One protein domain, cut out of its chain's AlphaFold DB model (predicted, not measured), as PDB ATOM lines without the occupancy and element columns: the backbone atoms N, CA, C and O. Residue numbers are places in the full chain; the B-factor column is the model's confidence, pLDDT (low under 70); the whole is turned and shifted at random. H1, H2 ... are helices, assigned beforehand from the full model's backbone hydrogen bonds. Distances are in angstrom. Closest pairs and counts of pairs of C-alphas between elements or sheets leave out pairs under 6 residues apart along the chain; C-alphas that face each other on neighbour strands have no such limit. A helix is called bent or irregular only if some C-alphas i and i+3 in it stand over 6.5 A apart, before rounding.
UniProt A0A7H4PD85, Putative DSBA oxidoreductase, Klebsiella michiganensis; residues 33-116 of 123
ATOM      1  N   GLU A  33     160.431 147.771 164.450       95.81
ATOM      2  CA  GLU A  33     159.647 147.682 165.685       95.81
ATOM      3  C   GLU A  33     158.144 147.567 165.396       95.81
ATOM      4  O   GLU A  33     157.417 146.889 166.128       95.81
ATOM      5  N   GLN A  34     157.668 148.219 164.330       97.00
ATOM      6  CA  GLN A  34     156.279 148.120 163.887       97.00
ATOM      7  C   GLN A  34     155.980 146.734 163.307       97.00
ATOM      8  O   GLN A  34     154.954 146.152 163.655       97.00
ATOM      9  N   GLU A  35     156.878 146.162 162.503       96.12
ATOM     10  CA  GLU A  35     156.718 144.804 161.964       96.12
ATOM     11  C   GLU A  35     156.654 143.748 163.075       96.12
ATOM     12  O   GLU A  35     155.744 142.915 163.096       96.12
ATOM     13  N   ALA A  36     157.552 143.828 164.063       97.00
ATOM     14  CA  ALA A  36     157.533 142.941 165.227       97.00
ATOM     15  C   ALA A  36     156.211 143.042 166.012       97.00
ATOM     16  O   ALA A  36     155.640 142.032 166.440       97.00
ATOM     17  N   ARG A  37     155.686 144.263 166.174       97.38
ATOM     18  CA  ARG A  37     154.384 144.510 166.811       97.38
ATOM     19  C   ARG A  37     153.230 143.908 166.009       97.38
ATOM     20  O   ARG A  37     152.354 143.293 166.613       97.38
ATOM     21  N   ILE A  38     153.235 144.058 164.685       97.56
ATOM     22  CA  ILE A  38     152.222 143.478 163.792       97.56
ATOM     23  C   ILE A  38     152.229 141.953 163.900       97.56
ATOM     24  O   ILE A  38     151.170 141.359 164.092       97.56
ATOM     25  N   GLY A  39     153.407 141.323 163.856       97.50
ATOM     26  CA  GLY A  39     153.539 139.871 163.990       97.50
ATOM     27  C   GLY A  39     152.948 139.346 165.299       97.50
ATOM     28  O   GLY A  39     152.181 138.382 165.287       97.50
ATOM     29  N   LYS A  40     153.224 140.023 166.423       98.06
ATOM     30  CA  LYS A  40     152.637 139.662 167.722       98.06
ATOM     31  C   LYS A  40     151.113 139.810 167.727       98.06
ATOM     32  O   LYS A  40     150.426 138.903 168.182       98.06
ATOM     33  N   ILE A  41     150.586 140.919 167.203       98.25
ATOM     34  CA  ILE A  41     149.133 141.155 167.129       98.25
ATOM     35  C   ILE A  41     148.454 140.079 166.277       98.25
ATOM     36  O   ILE A  41     147.431 139.539 166.685       98.25
ATOM     37  N   ALA A  42     149.025 139.746 165.118       97.69
ATOM     38  CA  ALA A  42     148.488 138.712 164.240       97.69
ATOM     39  C   ALA A  42     148.493 137.334 164.919       97.69
ATOM     40  O   ALA A  42     147.494 136.623 164.855       97.69
ATOM     41  N   ALA A  43     149.584 136.972 165.603       97.62
ATOM     42  CA  ALA A  43     149.672 135.717 166.344       97.62
ATOM     43  C   ALA A  43     148.633 135.643 167.475       97.62
ATOM     44  O   ALA A  43     147.889 134.667 167.557       97.62
ATOM     45  N   ASP A  44     148.536 136.693 168.298       98.12
ATOM     46  CA  ASP A  44     147.560 136.776 169.390       98.12
ATOM     47  C   ASP A  44     146.120 136.686 168.847       98.12
ATOM     48  O   ASP A  44     145.286 135.975 169.408       98.12
ATOM     49  N   TYR A  45     145.838 137.349 167.720       98.06
ATOM     50  CA  TYR A  45     144.533 137.302 167.061       98.06
ATOM     51  C   TYR A  45     144.190 135.899 166.554       98.06
ATOM     52  O   TYR A  45     143.092 135.417 166.806       98.06
ATOM     53  N   LEU A  46     145.114 135.208 165.879       97.75
ATOM     54  CA  LEU A  46     144.865 133.847 165.383       97.75
ATOM     55  C   LEU A  46     144.609 132.848 166.521       97.75
ATOM     56  O   LEU A  46     143.808 131.931 166.352       97.75
ATOM     57  N   VAL A  47     145.256 133.026 167.678       97.44
ATOM     58  CA  VAL A  47     145.011 132.199 168.872       97.44
ATOM     59  C   VAL A  47     143.664 132.530 169.518       97.44
ATOM     60  O   VAL A  47     142.959 131.619 169.949       97.44
ATOM     61  N   ALA A  48     143.290 133.810 169.575       98.31
ATOM     62  CA  ALA A  48     141.989 134.238 170.087       98.31
ATOM     63  C   ALA A  48     140.818 133.879 169.148       98.31
ATOM     64  O   ALA A  48     139.690 133.751 169.620       98.31
ATOM     65  N   HIS A  49     141.096 133.694 167.851       98.06
ATOM     66  CA  HIS A  49     140.118 133.452 166.785       98.06
ATOM     67  C   HIS A  49     140.492 132.240 165.902       98.06
ATOM     68  O   HIS A  49     140.737 132.393 164.696       98.06
ATOM     69  N   PRO A  50     140.555 131.014 166.459       96.31
ATOM     70  CA  PRO A  50     140.972 129.821 165.718       96.31
ATOM     71  C   PRO A  50     140.054 129.475 164.529       96.31
ATOM     72  O   PRO A  50     140.490 128.830 163.572       96.31
ATOM     73  N   GLU A  51     138.801 129.932 164.536       97.50
ATOM     74  CA  GLU A  51     137.843 129.801 163.434       97.50
ATOM     75  C   GLU A  51     138.347 130.407 162.115       97.50
ATOM     76  O   GLU A  51     137.999 129.913 161.040       97.50
ATOM     77  N   VAL A  52     139.216 131.419 162.175       97.56
ATOM     78  CA  VAL A  52     139.803 132.058 160.988       97.56
ATOM     79  C   VAL A  52     140.693 131.081 160.221       97.56
ATOM     80  O   VAL A  52     140.707 131.092 158.989       97.56
ATOM     81  N   LEU A  53     141.392 130.179 160.921       96.94
ATOM     82  CA  LEU A  53     142.195 129.137 160.276       96.94
ATOM     83  C   LEU A  53     141.306 128.133 159.540       96.94
ATOM     84  O   LEU A  53     141.605 127.773 158.401       96.94
ATOM     85  N   LEU A  54     140.177 127.741 160.139       97.12
ATOM     86  CA  LEU A  54     139.208 126.867 159.478       97.12
ATOM     87  C   LEU A  54     138.624 127.531 158.224       97.12
ATOM     88  O   LEU A  54     138.549 126.895 157.173       97.12
ATOM     89  N   GLN A  55     138.260 128.812 158.305       97.50
ATOM     90  CA  GLN A  55     137.765 129.580 157.158       97.50
ATOM     91  C   GLN A  55     138.810 129.676 156.041       97.50
ATOM     92  O   GLN A  55     138.477 129.489 154.868       97.50
ATOM     93  N   ALA A  56     140.078 129.906 156.389       97.62
ATOM     94  CA  ALA A  56     141.175 129.918 155.428       97.62
ATOM     95  C   ALA A  56     141.340 128.551 154.741       97.62
ATOM     96  O   ALA A  56     141.430 128.492 153.512       97.62
ATOM     97  N   SER A  57     141.305 127.450 155.501       97.50
ATOM     98  CA  SER A  57     141.362 126.089 154.949       97.50
ATOM     99  C   SER A  57     140.178 125.779 154.035       97.50
ATOM    100  O   SER A  57     140.376 125.268 152.933       97.50
ATOM    101  N   GLN A  58     138.954 126.129 154.438       97.50
ATOM    102  CA  GLN A  58     137.754 125.943 153.614       97.50
ATOM    103  C   GLN A  58     137.837 126.745 152.314       97.50
ATOM    104  O   GLN A  58     137.541 126.223 151.237       97.50
ATOM    105  N   LYS A  59     138.291 128.001 152.385       97.06
ATOM    106  CA  LYS A  59     138.478 128.837 151.198       97.06
ATOM    107  C   LYS A  59     139.530 128.249 150.261       97.06
ATOM    108  O   LYS A  59     139.316 128.223 149.048       97.06
ATOM    109  N   LEU A  60     140.636 127.750 150.810       96.62
ATOM    110  CA  LEU A  60     141.670 127.078 150.031       96.62
ATOM    111  C   LEU A  60     141.122 125.820 149.347       96.62
ATOM    112  O   LEU A  60     141.350 125.638 148.154       96.62
ATOM    113  N   GLN A  61     140.351 124.999 150.062       95.44
ATOM    114  CA  GLN A  61     139.715 123.809 149.498       95.44
ATOM    115  C   GLN A  61     138.780 124.166 148.334       95.44
ATOM    116  O   GLN A  61     138.824 123.513 147.296       95.44
ATOM    117  N   GLN A  62     137.977 125.226 148.462       94.12
ATOM    118  CA  GLN A  62     137.112 125.701 147.374       94.12
ATOM    119  C   GLN A  62     137.915 126.135 146.142       94.12
ATOM    120  O   GLN A  62     137.564 125.774 145.019       94.12
ATOM    121  N   ILE A  63     139.002 126.888 146.343       92.69
ATOM    122  CA  ILE A  63     139.889 127.316 145.252       92.69
ATOM    123  C   ILE A  63     140.501 126.093 144.562       92.69
ATOM    124  O   ILE A  63     140.479 125.999 143.335       92.69
ATOM    125  N   GLN A  64     141.000 125.133 145.343       92.56
ATOM    126  CA  GLN A  64     141.579 123.901 144.816       92.56
ATOM    127  C   GLN A  64     140.551 123.088 144.032       92.56
ATOM    128  O   GLN A  64     140.851 122.683 142.917       92.56
ATOM    129  N   GLN A  65     139.332 122.907 144.543       89.94
ATOM    130  CA  GLN A  65     138.268 122.196 143.826       89.94
ATOM    131  C   GLN A  65     137.946 122.849 142.475       89.94
ATOM    132  O   GLN A  65     137.821 122.152 141.467       89.94
ATOM    133  N   GLN A  66     137.866 124.183 142.430       86.69
ATOM    134  CA  GLN A  66     137.621 124.921 141.185       86.69
ATOM    135  C   GLN A  66     138.760 124.748 140.171       86.69
ATOM    136  O   GLN A  66     138.510 124.636 138.972       86.69
ATOM    137  N   GLN A  67     140.007 124.693 140.638       87.06
ATOM    138  CA  GLN A  67     141.181 124.502 139.781       87.06
ATOM    139  C   GLN A  67     141.386 123.037 139.366       87.06
ATOM    140  O   GLN A  67     141.884 122.758 138.275       87.06
ATOM    141  N   GLN A  68     140.995 122.086 140.213       86.31
ATOM    142  CA  GLN A  68     141.246 120.660 140.011       86.31
ATOM    143  C   GLN A  68     140.397 120.057 138.894       86.31
ATOM    144  O   GLN A  68     140.884 119.163 138.210       86.31
ATOM    145  N   ALA A  69     139.173 120.533 138.649       80.81
ATOM    146  CA  ALA A  69     138.305 119.930 137.633       80.81
ATOM    147  C   ALA A  69     138.897 120.014 136.207       80.81
ATOM    148  O   ALA A  69     138.909 119.027 135.462       80.81
ATOM    149  N   SER A  70     139.442 121.174 135.826       82.94
ATOM    150  CA  SER A  70     140.063 121.361 134.507       82.94
ATOM    151  C   SER A  70     141.417 120.652 134.409       82.94
ATOM    152  O   SER A  70     141.694 119.996 133.403       82.94
ATOM    153  N   ALA A  71     142.226 120.710 135.470       90.56
ATOM    154  CA  ALA A  71     143.517 120.032 135.535       90.56
ATOM    155  C   ALA A  71     143.376 118.501 135.489       90.56
ATOM    156  O   ALA A  71     144.112 117.841 134.759       90.56
ATOM    157  N   ALA A  72     142.400 117.934 136.206       89.62
ATOM    158  CA  ALA A  72     142.119 116.501 136.202       89.62
ATOM    159  C   ALA A  72     141.686 116.023 134.812       89.62
ATOM    160  O   ALA A  72     142.215 115.033 134.312       89.62
ATOM    161  N   THR A  73     140.800 116.768 134.145       90.31
ATOM    162  CA  THR A  73     140.380 116.449 132.771       90.31
ATOM    163  C   THR A  73     141.577 116.432 131.821       90.31
ATOM    164  O   THR A  73     141.769 115.475 131.071       90.31
ATOM    165  N   GLN A  74     142.432 117.455 131.881       94.00
ATOM    166  CA  GLN A  74     143.638 117.518 131.052       94.00
ATOM    167  C   GLN A  74     144.613 116.377 131.359       94.00
ATOM    168  O   GLN A  74     145.183 115.793 130.437       94.00
ATOM    169  N   ALA A  75     144.786 116.026 132.635       94.38
ATOM    170  CA  ALA A  75     145.633 114.913 133.044       94.38
ATOM    171  C   ALA A  75     145.109 113.570 132.517       94.38
ATOM    172  O   ALA A  75     145.901 112.780 132.001       94.38
ATOM    173  N   VAL A  76     143.795 113.326 132.575       93.75
ATOM    174  CA  VAL A  76     143.173 112.117 132.011       93.75
ATOM    175  C   VAL A  76     143.382 112.061 130.501       93.75
ATOM    176  O   VAL A  76     143.862 111.050 129.998       93.75
ATOM    177  N   LEU A  77     143.111 113.152 129.777       93.38
ATOM    178  CA  LEU A  77     143.298 113.201 128.321       93.38
ATOM    179  C   LEU A  77     144.757 112.952 127.922       93.38
ATOM    180  O   LEU A  77     145.025 112.178 127.006       93.38
ATOM    181  N   LYS A  78     145.707 113.554 128.645       97.12
ATOM    182  CA  LYS A  78     147.144 113.365 128.408       97.12
ATOM    183  C   LYS A  78     147.597 111.919 128.639       97.12
ATOM    184  O   LYS A  78     148.536 111.474 127.986       97.12
ATOM    185  N   ASN A  79     146.950 111.194 129.552       95.94
ATOM    186  CA  ASN A  79     147.326 109.833 129.941       95.94
ATOM    187  C   ASN A  79     146.347 108.760 129.434       95.94
ATOM    188  O   ASN A  79     146.440 107.610 129.855       95.94
ATOM    189  N   ALA A  80     145.432 109.097 128.520       94.38
ATOM    190  CA  ALA A  80     144.336 108.217 128.113       94.38
ATOM    191  C   ALA A  80     144.810 106.835 127.632       94.38
ATOM    192  O   ALA A  80     144.209 105.822 127.981       94.38
ATOM    193  N   ALA A  81     145.918 106.771 126.886       93.50
ATOM    194  CA  ALA A  81     146.486 105.501 126.434       93.50
ATOM    195  C   ALA A  81     146.997 104.644 127.605       93.50
ATOM    196  O   ALA A  81     146.701 103.457 127.662       93.50
ATOM    197  N   ALA A  82     147.699 105.244 128.572       93.88
ATOM    198  CA  ALA A  82     148.179 104.530 129.757       93.88
ATOM    199  C   ALA A  82     147.021 104.024 130.631       93.88
ATOM    200  O   ALA A  82     147.107 102.943 131.198       93.88
ATOM    201  N   LEU A  83     145.923 104.782 130.695       93.94
ATOM    202  CA  LEU A  83     144.731 104.411 131.455       93.94
ATOM    203  C   LEU A  83     143.911 103.300 130.779       93.94
ATOM    204  O   LEU A  83     143.251 102.541 131.475       93.94
ATOM    205  N   THR A  84     143.924 103.199 129.444       92.12
ATOM    206  CA  THR A  84     143.024 102.291 128.697       92.12
ATOM    207  C   THR A  84     143.715 101.114 128.008       92.12
ATOM    208  O   THR A  84     143.034 100.176 127.604       92.12
ATOM    209  N   GLN A  85     145.043 101.138 127.851       90.31
ATOM    210  CA  GLN A  85     145.795 100.152 127.056       90.31
ATOM    211  C   GLN A  85     146.890  99.427 127.853       90.31
ATOM    212  O   GLN A  85     147.683  98.682 127.271       90.31
ATOM    213  N   ASP A  86     146.956  99.623 129.174       92.50
ATOM    214  CA  ASP A  86     147.875  98.869 130.021       92.50
ATOM    215  C   ASP A  86     147.429  97.405 130.148       92.50
ATOM    216  O   ASP A  86     146.379  97.089 130.704       92.50
ATOM    217  N   LYS A  87     148.270  96.493 129.656       90.12
ATOM    218  CA  LYS A  87     148.019  95.045 129.681       90.12
ATOM    219  C   LYS A  87     148.085  94.445 131.087       90.12
ATOM    220  O   LYS A  87     147.625  93.320 131.265       90.12
ATOM    221  N   ASN A  88     148.673  95.153 132.052       93.06
ATOM    222  CA  ASN A  88     148.759  94.701 133.441       93.06
ATOM    223  C   ASN A  88     147.533  95.105 134.270       93.06
ATOM    224  O   ASN A  88     147.368  94.619 135.387       93.06
ATOM    225  N   THR A  89     146.675  95.972 133.730       91.25
ATOM    226  CA  THR A  89     145.444  96.398 134.388       91.25
ATOM    227  C   THR A  89     144.329  95.385 134.092       91.25
ATOM    228  O   THR A  89     144.019  95.142 132.921       91.25
ATOM    229  N   PRO A  90     143.709  94.765 135.116       89.69
ATOM    230  CA  PRO A  90     142.561  93.889 134.914       89.69
ATOM    231  C   PRO A  90     141.410  94.640 134.241       89.69
ATOM    232  O   PRO A  90     141.084  95.762 134.618       89.69
ATOM    233  N   THR A  91     140.769  94.007 133.259       88.88
ATOM    234  CA  THR A  91     139.621  94.582 132.547       88.88
ATOM    235  C   THR A  91     138.432  93.632 132.602       88.88
ATOM    236  O   THR A  91     138.585  92.412 132.556       88.88
ATOM    237  N   TYR A  92     137.234  94.203 132.706       87.12
ATOM    238  CA  TYR A  92     135.967  93.479 132.688       87.12
ATOM    239  C   TYR A  92     135.011  94.141 131.692       87.12
ATOM    240  O   TYR A  92     134.934  95.366 131.621       87.12
ATOM    241  N   GLY A  93     134.274  93.327 130.933       87.69
ATOM    242  CA  GLY A  93     133.301  93.788 129.942       87.69
ATOM    243  C   GLY A  93     133.719  93.564 128.478       87.69
ATOM    244  O   GLY A  93     134.659  92.818 128.193       87.69
ATOM    245  N   PRO A  94     132.982  94.154 127.521       88.81
ATOM    246  CA  PRO A  94     133.203  93.948 126.091       88.81
ATOM    247  C   PRO A  94     134.503  94.594 125.594       88.81
ATOM    248  O   PRO A  94     134.785  95.744 125.919       88.81
ATOM    249  N   LYS A  95     135.239  93.898 124.716       84.81
ATOM    250  CA  LYS A  95     136.479  94.415 124.100       84.81
ATOM    251  C   LYS A  95     136.272  95.707 123.302       84.81
ATOM    252  O   LYS A  95     137.127  96.577 123.328       84.81
ATOM    253  N   GLU A  96     135.117  95.840 122.649       86.50
ATOM    254  CA  GLU A  96     134.751  96.993 121.812       86.50
ATOM    255  C   GLU A  96     133.758  97.930 122.525       86.50
ATOM    256  O   GLU A  96     132.822  98.469 121.924       86.50
ATOM    257  N   GLY A  97     133.895  98.068 123.847       88.25
ATOM    258  CA  GLY A  97     133.071  98.979 124.638       88.25
ATOM    259  C   GLY A  97     133.219 100.425 124.156       88.25
ATOM    260  O   GLY A  97     134.324 100.937 124.020       88.25
ATOM    261  N   LYS A  98     132.095 101.116 123.921       91.44
ATOM    262  CA  LYS A  98     132.098 102.532 123.495       91.44
ATOM    263  C   LYS A  98     132.513 103.498 124.608       91.44
ATOM    264  O   LYS A  98     132.829 104.651 124.333       91.44
ATOM    265  N   VAL A  99     132.440 103.044 125.857       91.56
ATOM    266  CA  VAL A  99     132.772 103.802 127.061       91.56
ATOM    267  C   VAL A  99     133.633 102.908 127.941       91.56
ATOM    268  O   VAL A  99     133.265 101.762 128.199       91.56
ATOM    269  N   THR A 100     134.747 103.452 128.418       90.56
ATOM    270  CA  THR A 100     135.633 102.799 129.381       90.56
ATOM    271  C   THR A 100     135.552 103.551 130.700       90.56
ATOM    272  O   THR A 100     135.741 104.767 130.734       90.56
ATOM    273  N   VAL A 101     135.278 102.831 131.786       91.50
ATOM    274  CA  VAL A 101     135.350 103.361 133.150       91.50
ATOM    275  C   VAL A 101     136.640 102.848 133.775       91.50
ATOM    276  O   VAL A 101     136.910 101.652 133.721       91.50
ATOM    277  N   ILE A 102     137.435 103.755 134.339       92.50
ATOM    278  CA  ILE A 102     138.684 103.426 135.029       92.50
ATOM    279  C   ILE A 102     138.469 103.608 136.526       92.50
ATOM    280  O   ILE A 102     138.140 104.706 136.975       92.50
ATOM    281  N   GLU A 103     138.661 102.534 137.284       91.19
ATOM    282  CA  GLU A 103     138.544 102.525 138.739       91.19
ATOM    283  C   GLU A 103     139.937 102.467 139.374       91.19
ATOM    284  O   GLU A 103     140.680 101.502 139.199       91.19
ATOM    285  N   PHE A 104     140.292 103.504 140.133       92.88
ATOM    286  CA  PHE A 104     141.465 103.472 141.000       92.88
ATOM    287  C   PHE A 104     141.064 102.819 142.321       92.88
ATOM    288  O   PHE A 104     140.339 103.417 143.115       92.88
ATOM    289  N   PHE A 105     141.522 101.589 142.533       91.75
ATOM    290  CA  PHE A 105     141.107 100.762 143.658       91.75
ATOM    291  C   PHE A 105     142.221 100.594 144.694       91.75
ATOM    292  O   PHE A 105     143.374 100.342 144.343       91.75
ATOM    293  N   ASP A 106     141.859 100.665 145.975       94.56
ATOM    294  CA  ASP A 106     142.735 100.332 147.100       94.56
ATOM    295  C   ASP A 106     142.111  99.188 147.914       94.56
ATOM    296  O   ASP A 106     140.999  99.305 148.431       94.56
ATOM    297  N   TYR A 107     142.837  98.077 148.056       91.25
ATOM    298  CA  TYR A 107     142.386  96.901 148.807       91.25
ATOM    299  C   TYR A 107     142.207  97.152 150.310       91.25
ATOM    300  O   TYR A 107     141.483  96.400 150.959       91.25
ATOM    301  N   GLN A 108     142.847  98.179 150.873       95.44
ATOM    302  CA  GLN A 108     142.713  98.541 152.289       95.44
ATOM    303  C   GLN A 108     141.558  99.525 152.540       95.44
ATOM    304  O   GLN A 108     141.196  99.801 153.686       95.44
ATOM    305  N   CYS A 109     140.948 100.054 151.481       95.12
ATOM    306  CA  CYS A 109     139.841 100.994 151.570       95.12
ATOM    307  C   CYS A 109     138.507 100.244 151.732       95.12
ATOM    308  O   CYS A 109     137.955  99.709 150.773       95.12
ATOM    309  N   VAL A 110     137.930 100.266 152.942       93.25
ATOM    310  CA  VAL A 110     136.656  99.577 153.254       93.25
ATOM    311  C   VAL A 110     135.495  99.998 152.346       93.25
ATOM    312  O   VAL A 110     134.641  99.182 152.007       93.25
ATOM    313  N   TYR A 111     135.451 101.269 151.940       92.44
ATOM    314  CA  TYR A 111     134.435 101.759 151.010       92.44
ATOM    315  C   TYR A 111     134.648 101.201 149.606       92.44
ATOM    316  O   TYR A 111     133.686 100.779 148.973       92.44
ATOM    317  N   CYS A 112     135.900 101.128 149.160       91.69
ATOM    318  CA  CYS A 112     136.275 100.562 147.876       91.69
ATOM    319  C   CYS A 112     135.876  99.080 147.835       91.69
ATOM    320  O   CYS A 112     135.148  98.668 146.939       91.69
ATOM    321  N   SER A 113     136.187  98.296 148.875       90.25
ATOM    322  CA  SER A 113     135.781  96.881 148.955       90.25
ATOM    323  C   SER A 113     134.265  96.657 148.860       90.25
ATOM    324  O   SER A 113     133.836  95.652 148.297       90.25
ATOM    325  N   ARG A 114     133.451  97.580 149.392       89.50
ATOM    326  CA  ARG A 114     131.978  97.517 149.309       89.50
ATOM    327  C   ARG A 114     131.441  97.843 147.915       89.50
ATOM    328  O   ARG A 114     130.377  97.354 147.561       89.50
ATOM    329  N   LEU A 115     132.147  98.686 147.164       86.00
ATOM    330  CA  LEU A 115     131.775  99.100 145.810       86.00
ATOM    331  C   LEU A 115     132.395  98.209 144.725       86.00
ATOM    332  O   LEU A 115     132.017  98.330 143.562       86.00
ATOM    333  N   ALA A 116     133.315  97.315 145.102       81.44
ATOM    334  CA  ALA A 116     134.025  96.458 144.169       81.44
ATOM    335  C   ALA A 116     133.049  95.616 143.318       81.44
ATOM    336  O   ALA A 116     132.097  95.030 143.860       81.44
TER     337      ALA A 116
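What this domain is: This is residues 33 to 116 of the 123 residues of the protein "Putative DSBA oxidoreductase" of Klebsiella michiganensis (UniProt A0A7H4PD85). One long helix, H2, makes the shaft of an extended model; at one end H1 makes a corner with it at about a right angle, and at the other end the short helix H3 follows. Beyond H3 a long loop, residues 85 to 109, turns back and leads to the short helix H4, which is set off from the shaft. The shaft, H1 and the first part of H3, residues 33 to 82, stand free, and so do residues 93 to 99 in the loop. The printed part has 84 residues with four named helices, in the order H1, H2, H3, H4, and no named strand, and its class is all helix. The whole is extended, with a radius of gyration of the C-alphas of 22.9 A and spans of 70 by 30 by 20 A.

Where its parts are: Find C-alpha 51 at (137.843, 129.801, 163.434); from there H2, residues 51 to 78, runs 39.8 A to C-alpha 78 at (147.144, 113.365, 128.408). Look near residue 68 for a kink of 38 degrees in it; H2 is neither bent nor irregular, but only just, as C-alphas 67 and 70 are 6.2 A apart. Before it, H1 takes residues 33 to 48 and begins at C-alpha 33, (159.647, 147.682, 165.685), with 22.6 A from first to last C-alpha. After H2 come H3, residues 80 to 84, and H4, residues 110 to 115, which ends at C-alpha 115, (131.775, 99.100, 145.810).

How they stand to each other: Start from H2, which touches no helix. H1 is close to it but not clearly touching: the closest C-alphas, those of Leu 46 and Val 52, are 6.9 A apart. The lines of H1 and H2 stand at 89 degrees, about perpendicular. At the other end, H3 is also close to H2 but not clearly touching, with the C-alphas of Val 76 and Leu 83 closest at 7.9 A. H4 is apart from H1, H2 and H3, and H1 is apart from H3. In the backbones of H1, H3 and H4 every O i to N i+4 pair is within hydrogen-bond range; in H2 it is 22 of 24.

The domain as a whole: Look for the two C-alphas farthest apart at Glu 33 and Pro 94, 71.8 A from each other; the outline is a rod. The printed part has no cut. The links from H1 to H2 and from H2 to H3 are tight, and the link from H3 to H4, 25 residues, is long. The mean pLDDT of the printed part is 93.0, and no printed residue is under 70.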